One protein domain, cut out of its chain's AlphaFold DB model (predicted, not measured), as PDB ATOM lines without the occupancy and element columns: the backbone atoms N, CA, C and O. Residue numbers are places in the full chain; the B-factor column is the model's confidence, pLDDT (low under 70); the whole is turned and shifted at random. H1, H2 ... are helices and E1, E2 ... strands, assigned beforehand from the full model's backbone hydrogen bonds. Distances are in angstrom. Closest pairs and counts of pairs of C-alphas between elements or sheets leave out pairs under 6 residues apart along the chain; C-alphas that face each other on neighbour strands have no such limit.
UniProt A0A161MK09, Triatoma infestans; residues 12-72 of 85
ATOM      1  N   ALA A  12     261.422 200.071 215.743       80.19
ATOM      2  CA  ALA A  12     260.981 199.122 216.762       80.19
ATOM      3  C   ALA A  12     259.778 199.613 217.575       80.19
ATOM      4  O   ALA A  12     258.834 198.851 217.764       80.19
ATOM      5  N   ALA A  13     259.770 200.867 218.036       80.62
ATOM      6  CA  ALA A  13     258.653 201.394 218.820       80.62
ATOM      7  C   ALA A  13     257.351 201.451 218.001       80.62
ATOM      8  O   ALA A  13     256.282 201.103 218.504       80.62
ATOM      9  N   TYR A  14     257.437 201.811 216.718       80.56
ATOM     10  CA  TYR A  14     256.294 201.759 215.804       80.56
ATOM     11  C   TYR A  14     255.757 200.331 215.620       80.56
ATOM     12  O   TYR A  14     254.545 200.106 215.674       80.56
ATOM     13  N   VAL A  15     256.642 199.353 215.416       86.31
ATOM     14  CA  VAL A  15     256.248 197.944 215.266       86.31
ATOM     15  C   VAL A  15     255.665 197.387 216.564       86.31
ATOM     16  O   VAL A  15     254.631 196.731 216.515       86.31
ATOM     17  N   ALA A  16     256.242 197.722 217.719       86.38
ATOM     18  CA  ALA A  16     255.725 197.324 219.028       86.38
ATOM     19  C   ALA A  16     254.311 197.863 219.285       86.38
ATOM     20  O   ALA A  16     253.483 197.183 219.881       86.38
ATOM     21  N   PHE A  17     254.025 199.084 218.825       83.12
ATOM     22  CA  PHE A  17     252.700 199.686 218.954       83.12
ATOM     23  C   PHE A  17     251.676 199.088 217.983       83.12
ATOM     24  O   PHE A  17     250.506 198.941 218.328       83.12
ATOM     25  N   THR A  18     252.090 198.804 216.748       85.00
ATOM     26  CA  THR A  18     251.159 198.398 215.687       85.00
ATOM     27  C   THR A  18     250.980 196.891 215.547       85.00
ATOM     28  O   THR A  18     250.011 196.489 214.904       85.00
ATOM     29  N   GLY A  19     251.908 196.075 216.058       85.56
ATOM     30  CA  GLY A  19     251.981 194.633 215.775       85.56
ATOM     31  C   GLY A  19     252.278 194.317 214.303       85.56
ATOM     32  O   GLY A  19     252.224 193.177 213.857       85.56
ATOM     33  N   LYS A  20     252.584 195.329 213.480       84.94
ATOM     34  CA  LYS A  20     252.786 195.137 212.042       84.94
ATOM     35  C   LYS A  20     254.258 194.956 211.736       84.94
ATOM     36  O   LYS A  20     255.073 195.809 212.080       84.94
ATOM     37  N   TYR A  21     254.580 193.887 211.009       87.19
ATOM     38  CA  TYR A  21     255.903 193.729 210.418       87.19
ATOM     39  C   TYR A  21     256.223 194.927 209.510       87.19
ATOM     40  O   TYR A  21     255.348 195.445 208.811       87.19
ATOM     41  N   MET A  22     257.485 195.353 209.502       84.50
ATOM     42  CA  MET A  22     257.948 196.453 208.658       84.50
ATOM     43  C   MET A  22     259.290 196.100 208.029       84.50
ATOM     44  O   MET A  22     260.205 195.650 208.710       84.50
ATOM     45  N   CYS A  23     259.414 196.339 206.727       82.69
ATOM     46  CA  CYS A  23     260.660 196.200 205.986       82.69
ATOM     47  C   CYS A  23     260.923 197.506 205.243       82.69
ATOM     48  O   CYS A  23     260.119 197.918 204.407       82.69
ATOM     49  N   LEU A  24     262.036 198.158 205.563       77.88
ATOM     50  CA  LEU A  24     262.487 199.380 204.914       77.88
ATOM     51  C   LEU A  24     263.848 199.120 204.271       77.88
ATOM     52  O   LEU A  24     264.724 198.493 204.863       77.88
ATOM     53  N   ASN A  25     264.043 199.597 203.047       72.81
ATOM     54  CA  ASN A  25     265.301 199.454 202.316       72.81
ATOM     55  C   ASN A  25     265.683 200.770 201.615       72.81
ATOM     56  O   ASN A  25     264.956 201.760 201.703       72.81
ATOM     57  N   LYS A  26     266.817 200.778 200.902       62.03
ATOM     58  CA  LYS A  26     267.340 201.940 200.158       62.03
ATOM     59  C   LYS A  26     266.319 202.561 199.182       62.03
ATOM     60  O   LYS A  26     266.391 203.755 198.927       62.03
ATOM     61  N   VAL A  27     265.356 201.784 198.677       51.72
ATOM     62  CA  VAL A  27     264.272 202.252 197.785       51.72
ATOM     63  C   VAL A  27     263.194 203.020 198.557       51.72
ATOM     64  O   VAL A  27     262.554 203.909 198.008       51.72
ATOM     65  N   CYS A  28     263.012 202.720 199.844       52.88
ATOM     66  CA  CYS A  28     262.012 203.346 200.712       52.88
ATOM     67  C   CYS A  28     262.476 204.677 201.326       52.88
ATOM     68  O   CYS A  28     261.773 205.221 202.168       52.88
ATOM     69  N   ASN A  29     263.661 205.167 200.944       57.12
ATOM     70  CA  ASN A  29     264.286 206.378 201.468       57.12
ATOM     71  C   ASN A  29     264.278 206.451 203.009       57.12
ATOM     72  O   ASN A  29     263.867 207.445 203.596       57.12
ATOM     73  N   ILE A  30     264.750 205.381 203.671       59.75
ATOM     74  CA  ILE A  30     264.773 205.216 205.144       59.75
ATOM     75  C   ILE A  30     265.444 206.375 205.908       59.75
ATOM     76  O   ILE A  30     265.311 206.486 207.119       59.75
ATOM     77  N   GLN A  31     266.198 207.204 205.189       58.19
ATOM     78  CA  GLN A  31     266.958 208.336 205.702       58.19
ATOM     79  C   GLN A  31     266.119 209.626 205.751       58.19
ATOM     80  O   GLN A  31     266.425 210.491 206.561       58.19
ATOM     81  N   ASP A  32     265.051 209.721 204.946       60.06
ATOM     82  CA  ASP A  32     264.214 210.922 204.809       60.06
ATOM     83  C   ASP A  32     262.720 210.647 205.081       60.06
ATOM     84  O   ASP A  32     261.873 211.480 204.757       60.06
ATOM     85  N   ASP A  33     262.349 209.478 205.620       63.81
ATOM     86  CA  ASP A  33     260.948 209.218 205.977       63.81
ATOM     87  C   ASP A  33     260.577 210.054 207.217       63.81
ATOM     88  O   ASP A  33     261.061 209.767 208.316       63.81
ATOM     89  N   PRO A  34     259.685 211.057 207.093       61.81
ATOM     90  CA  PRO A  34     259.367 211.975 208.186       61.81
ATOM     91  C   PRO A  34     258.658 211.288 209.360       61.81
ATOM     92  O   PRO A  34     258.549 211.870 210.437       61.81
ATOM     93  N   ARG A  35     258.164 210.054 209.180       62.47
ATOM     94  CA  ARG A  35     257.577 209.244 210.261       62.47
ATOM     95  C   ARG A  35     258.634 208.642 211.179       62.47
ATOM     96  O   ARG A  35     258.311 208.279 212.307       62.47
ATOM     97  N   PHE A  36     259.875 208.543 210.705       64.06
ATOM     98  CA  PHE A  36     261.018 208.021 211.444       64.06
ATOM     99  C   PHE A  36     262.154 209.055 211.389       64.06
ATOM    100  O   PHE A  36     263.158 208.828 210.728       64.06
ATOM    101  N   PRO A  37     262.008 210.215 212.046       51.47
ATOM    102  CA  PRO A  37     262.952 211.331 211.926       51.47
ATOM    103  C   PRO A  37     264.270 211.101 212.678       51.47
ATOM    104  O   PRO A  37     265.300 211.636 212.291       51.47
ATOM    105  N   LEU A  38     264.284 210.208 213.675       51.03
ATOM    106  CA  LEU A  38     265.520 209.575 214.155       51.03
ATOM    107  C   LEU A  38     265.841 208.335 213.323       51.03
ATOM    108  O   LEU A  38     266.230 207.317 213.886       51.03
ATOM    109  N   GLY A  39     265.581 208.383 212.016       53.72
ATOM    110  CA  GLY A  39     265.564 207.252 211.098       53.72
ATOM    111  C   GLY A  39     266.734 206.345 211.364       53.72
ATOM    112  O   GLY A  39     267.868 206.681 211.046       53.72
ATOM    113  N   THR A  40     266.477 205.216 212.029       52.34
ATOM    114  CA  THR A  40     267.512 204.241 212.401       52.34
ATOM    115  C   THR A  40     268.745 204.827 213.132       52.34
ATOM    116  O   THR A  40     269.769 204.168 213.251       52.34
ATOM    117  N   ALA A  41     268.669 206.056 213.644       46.91
ATOM    118  CA  ALA A  41     269.785 206.926 214.025       46.91
ATOM    119  C   ALA A  41     270.447 206.549 215.361       46.91
ATOM    120  O   ALA A  41     271.226 207.320 215.914       46.91
ATOM    121  N   VAL A  42     270.149 205.358 215.881       52.97
ATOM    122  CA  VAL A  42     270.874 204.765 217.011       52.97
ATOM    123  C   VAL A  42     272.140 204.046 216.531       52.97
ATOM    124  O   VAL A  42     273.020 203.751 217.333       52.97
ATOM    125  N   TYR A  43     272.268 203.759 215.234       58.25
ATOM    126  CA  TYR A  43     273.423 203.026 214.731       58.25
ATOM    127  C   TYR A  43     274.562 203.961 214.321       58.25
ATOM    128  O   TYR A  43     274.366 204.911 213.567       58.25
ATOM    129  N   GLU A  44     275.778 203.633 214.763       61.16
ATOM    130  CA  GLU A  44     277.021 204.333 214.394       61.16
ATOM    131  C   GLU A  44     277.283 204.322 212.876       61.16
ATOM    132  O   GLU A  44     277.970 205.192 212.349       61.16
ATOM    133  N   ASN A  45     276.713 203.339 212.170       64.56
ATOM    134  CA  ASN A  45     276.826 203.167 210.728       64.56
ATOM    135  C   ASN A  45     275.481 203.390 210.040       64.56
ATOM    136  O   ASN A  45     274.427 203.020 210.559       64.56
ATOM    137  N   ARG A  46     275.525 203.906 208.810       71.81
ATOM    138  CA  ARG A  46     274.329 204.124 207.993       71.81
ATOM    139  C   ARG A  46     273.688 202.787 207.591       71.81
ATOM    140  O   ARG A  46     274.340 201.987 206.914       71.81
ATOM    141  N   PRO A  47     272.423 202.516 207.941       74.38
ATOM    142  CA  PRO A  47     271.750 201.300 207.507       74.38
ATOM    143  C   PRO A  47     271.208 201.423 206.080       74.38
ATOM    144  O   PRO A  47     270.581 202.410 205.697       74.38
ATOM    145  N   LEU A  48     271.432 200.373 205.294       77.25
ATOM    146  CA  LEU A  48     270.895 200.176 203.947       77.25
ATOM    147  C   LEU A  48     269.490 199.572 203.962       77.25
ATOM    148  O   LEU A  48     268.695 199.825 203.054       77.25
ATOM    149  N   SER A  49     269.206 198.723 204.947       79.62
ATOM    150  CA  SER A  49     267.892 198.113 205.126       79.62
ATOM    151  C   SER A  49     267.670 197.691 206.568       79.62
ATOM    152  O   SER A  49     268.607 197.236 207.225       79.62
ATOM    153  N   VAL A  50     266.421 197.781 207.015       81.94
ATOM    154  CA  VAL A  50     265.967 197.329 208.328       81.94
ATOM    155  C   VAL A  50     264.700 196.500 208.173       81.94
ATOM    156  O   VAL A  50     263.764 196.903 207.480       81.94
ATOM    157  N   LEU A  51     264.673 195.348 208.830       86.69
ATOM    158  CA  LEU A  51     263.499 194.500 208.976       86.69
ATOM    159  C   LEU A  51     263.148 194.412 210.461       86.69
ATOM    160  O   LEU A  51     263.956 193.941 211.258       86.69
ATOM    161  N   CYS A  52     261.944 194.847 210.813       88.50
ATOM    162  CA  CYS A  52     261.411 194.791 212.168       88.50
ATOM    163  C   CYS A  52     260.281 193.764 212.231       88.50
ATOM    164  O   CYS A  52     259.298 193.862 211.488       88.50
ATOM    165  N   ILE A  53     260.424 192.795 213.131       93.00
ATOM    166  CA  ILE A  53     259.472 191.700 213.324       93.00
ATOM    167  C   ILE A  53     258.984 191.724 214.778       93.00
ATOM    168  O   ILE A  53     259.812 191.607 215.686       93.00
ATOM    169  N   PRO A  54     257.672 191.868 215.025       93.56
ATOM    170  CA  PRO A  54     257.125 191.765 216.369       93.56
ATOM    171  C   PRO A  54     257.118 190.305 216.838       93.56
ATOM    172  O   PRO A  54     256.795 189.387 216.087       93.56
ATOM    173  N   ALA A  55     257.462 190.097 218.105       93.81
ATOM    174  CA  ALA A  55     257.268 188.843 218.817       93.81
ATOM    175  C   ALA A  55     255.935 188.919 219.564       93.81
ATOM    176  O   ALA A  55     255.839 189.564 220.611       93.81
ATOM    177  N   GLU A  56     254.903 188.303 219.004       92.19
ATOM    178  CA  GLU A  56     253.543 188.387 219.530       92.19
ATOM    179  C   GLU A  56     253.206 187.187 220.416       92.19
ATOM    180  O   GLU A  56     253.609 186.050 220.163       92.19
ATOM    181  N   THR A  57     252.452 187.448 221.479       88.81
ATOM    182  CA  THR A  57     251.766 186.391 222.225       88.81
ATOM    183  C   THR A  57     250.520 185.929 221.467       88.81
ATOM    184  O   THR A  57     249.996 186.677 220.644       88.81
ATOM    185  N   PRO A  58     249.944 184.766 221.821       87.81
ATOM    186  CA  PRO A  58     248.639 184.340 221.306       87.81
ATOM    187  C   PRO A  58     247.459 185.287 221.608       87.81
ATOM    188  O   PRO A  58     246.350 185.015 221.163       87.81
ATOM    189  N   TYR A  59     247.670 186.356 222.387       86.94
ATOM    190  CA  TYR A  59     246.665 187.360 222.758       86.94
ATOM    191  C   TYR A  59     246.916 188.719 222.084       86.94
ATOM    192  O   TYR A  59     246.624 189.760 222.673       86.94
ATOM    193  N   ASP A  60     247.542 188.725 220.902       77.69
ATOM    194  CA  ASP A  60     247.815 189.923 220.089       77.69
ATOM    195  C   ASP A  60     248.600 191.022 220.831       77.69
ATOM    196  O   ASP A  60     248.512 192.213 220.535       77.69
ATOM    197  N   THR A  61     249.375 190.621 221.841       85.81
ATOM    198  CA  THR A  61     250.248 191.522 222.601       85.81
ATOM    199  C   THR A  61     251.686 191.326 222.141       85.81
ATOM    200  O   THR A  61     252.205 190.211 222.234       85.81
ATOM    201  N   THR A  62     252.342 192.393 221.682       88.75
ATOM    202  CA  THR A  62     253.762 192.371 221.305       88.75
ATOM    203  C   THR A  62     254.654 192.393 222.554       88.75
ATOM    204  O   THR A  62     254.633 193.355 223.318       88.75
ATOM    205  N   LEU A  63     255.447 191.338 222.770       90.75
ATOM    206  CA  LEU A  63     256.404 191.231 223.886       90.75
ATOM    207  C   LEU A  63     257.740 191.905 223.583       90.75
ATOM    208  O   LEU A  63     258.384 192.452 224.473       90.75
ATOM    209  N   ALA A  64     258.179 191.797 222.334       90.25
ATOM    210  CA  ALA A  64     259.461 192.298 221.870       90.25
ATOM    211  C   ALA A  64     259.392 192.612 220.375       90.25
ATOM    212  O   ALA A  64     258.479 192.172 219.677       90.25
ATOM    213  N   VAL A  65     260.385 193.343 219.876       90.31
ATOM    214  CA  VAL A  65     260.594 193.547 218.442       90.31
ATOM    215  C   VAL A  65     262.025 193.164 218.113       90.31
ATOM    216  O   VAL A  65     262.961 193.642 218.749       90.31
ATOM    217  N   PHE A  66     262.188 192.298 217.120       90.50
ATOM    218  CA  PHE A  66     263.487 191.947 216.568       90.50
ATOM    219  C   PHE A  66     263.801 192.867 215.395       90.50
ATOM    220  O   PHE A  66     263.016 192.955 214.450       90.50
ATOM    221  N   GLU A  67     264.952 193.534 215.451       86.50
ATOM    222  CA  GLU A  67     265.456 194.376 214.370       86.50
ATOM    223  C   GLU A  67     266.636 193.691 213.677       86.50
ATOM    224  O   GLU A  67     267.653 193.383 214.295       86.50
ATOM    225  N   TYR A  68     266.507 193.475 212.372       86.12
ATOM    226  CA  TYR A  68     267.579 192.989 211.515       86.12
ATOM    227  C   TYR A  68     268.051 194.133 210.636       86.12
ATOM    228  O   TYR A  68     267.298 194.639 209.803       86.12
ATOM    229  N   VAL A  69     269.309 194.526 210.812       80.94
ATOM    230  CA  VAL A  69     269.867 195.713 210.169       80.94
ATOM    231  C   VAL A  69     271.023 195.321 209.268       80.94
ATOM    232  O   VAL A  69     271.962 194.646 209.687       80.94
ATOM    233  N   LYS A  70     270.969 195.774 208.017       82.06
ATOM    234  CA  LYS A  70     272.100 195.721 207.094       82.06
ATOM    235  C   LYS A  70     272.704 197.108 207.001       82.06
ATOM    236  O   LYS A  70     272.029 198.034 206.559       82.06
ATOM    237  N   PHE A  71     273.973 197.230 207.352       78.50
ATOM    238  CA  PHE A  71     274.718 198.478 207.234       78.50
ATOM    239  C   PHE A  71     275.363 198.635 205.861       78.50
ATOM    240  O   PHE A  71     275.635 197.651 205.165       78.50
ATOM    241  N   GLU A  72     275.582 199.885 205.460       74.62
ATOM    242  CA  GLU A  72     276.473 200.201 204.354       74.62
ATOM    243  C   GLU A  72     277.883 199.798 204.782       74.62
ATOM    244  O   GLU A  72     278.343 200.159 205.865       74.62
TER     245      GLU A  72
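AT A GLANCE: This is residues 12 to 72 of the 85 residues of a protein of Triatoma infestans (UniProt A0A161MK09). A long, narrow antiparallel sheet is made of the long hairpin E2 and E3 with the short strand E1 beside E2; the short helix H1 packs on one face of it. A long loop, residues 26 to 46, bulges out on the same side as H1, near the end of the sheet where E1 ends and E2 begins. The printed part has 61 residues with one named helix and three named strands, in the order H1 E1 E2 E3, and its class is mixed, helices and strands. The sheet runs E1 E2 E3, a meander, each strand the antiparallel neighbour of the one before. The whole is compact, with a radius of gyration of the C-alphas of 12.0 A, yet elongated, spanning 36 by 20 by 19 A.

HOW THE PARTS SIT: E2, residues 47 to 56, is the inner strand. It forms a hairpin with the edge strand E3, residues 62 to 71, at 163 degrees between directions; N 51 and O 68 are within hydrogen-bond range at 2.9 A. The other edge strand, E1, residues 22 to 25, forms a hairpin with E2 at 172 degrees, with N 50 and O 24 2.8 A apart. H1, residues 12 to 18, is on the sheet at a height of 7.3 A. It lies over E2, slantwise to the strands at 44 degrees on the local plane, and only just not over E3, on which 2 of its 7 C-alphas fall. Its closest C-alphas to E3 are those of Ala 16 and Thr 62, 5.8 A. In H1 every O i to N i+4 pair is within hydrogen-bond range.

IN THESE COORDINATES: H1 begins at C-alpha 12 (260.981, 199.122, 216.762) and measures 9.9 A; E1 measures 10.2 A. E2 measures 25.4 A. E3 measures 26.0 A and ends at C-alpha 71 (274.718, 198.478, 207.234).

THE WHOLE: The C-alphas farthest apart, those of Tyr 59 and Glu 72, are 37.3 A apart. The printed part has no cut. The link E1 to E2 is long, 21 residues; the other two are tight. The model's mean pLDDT over the printed part is 75.5, and residues 26 to 45 are under 70.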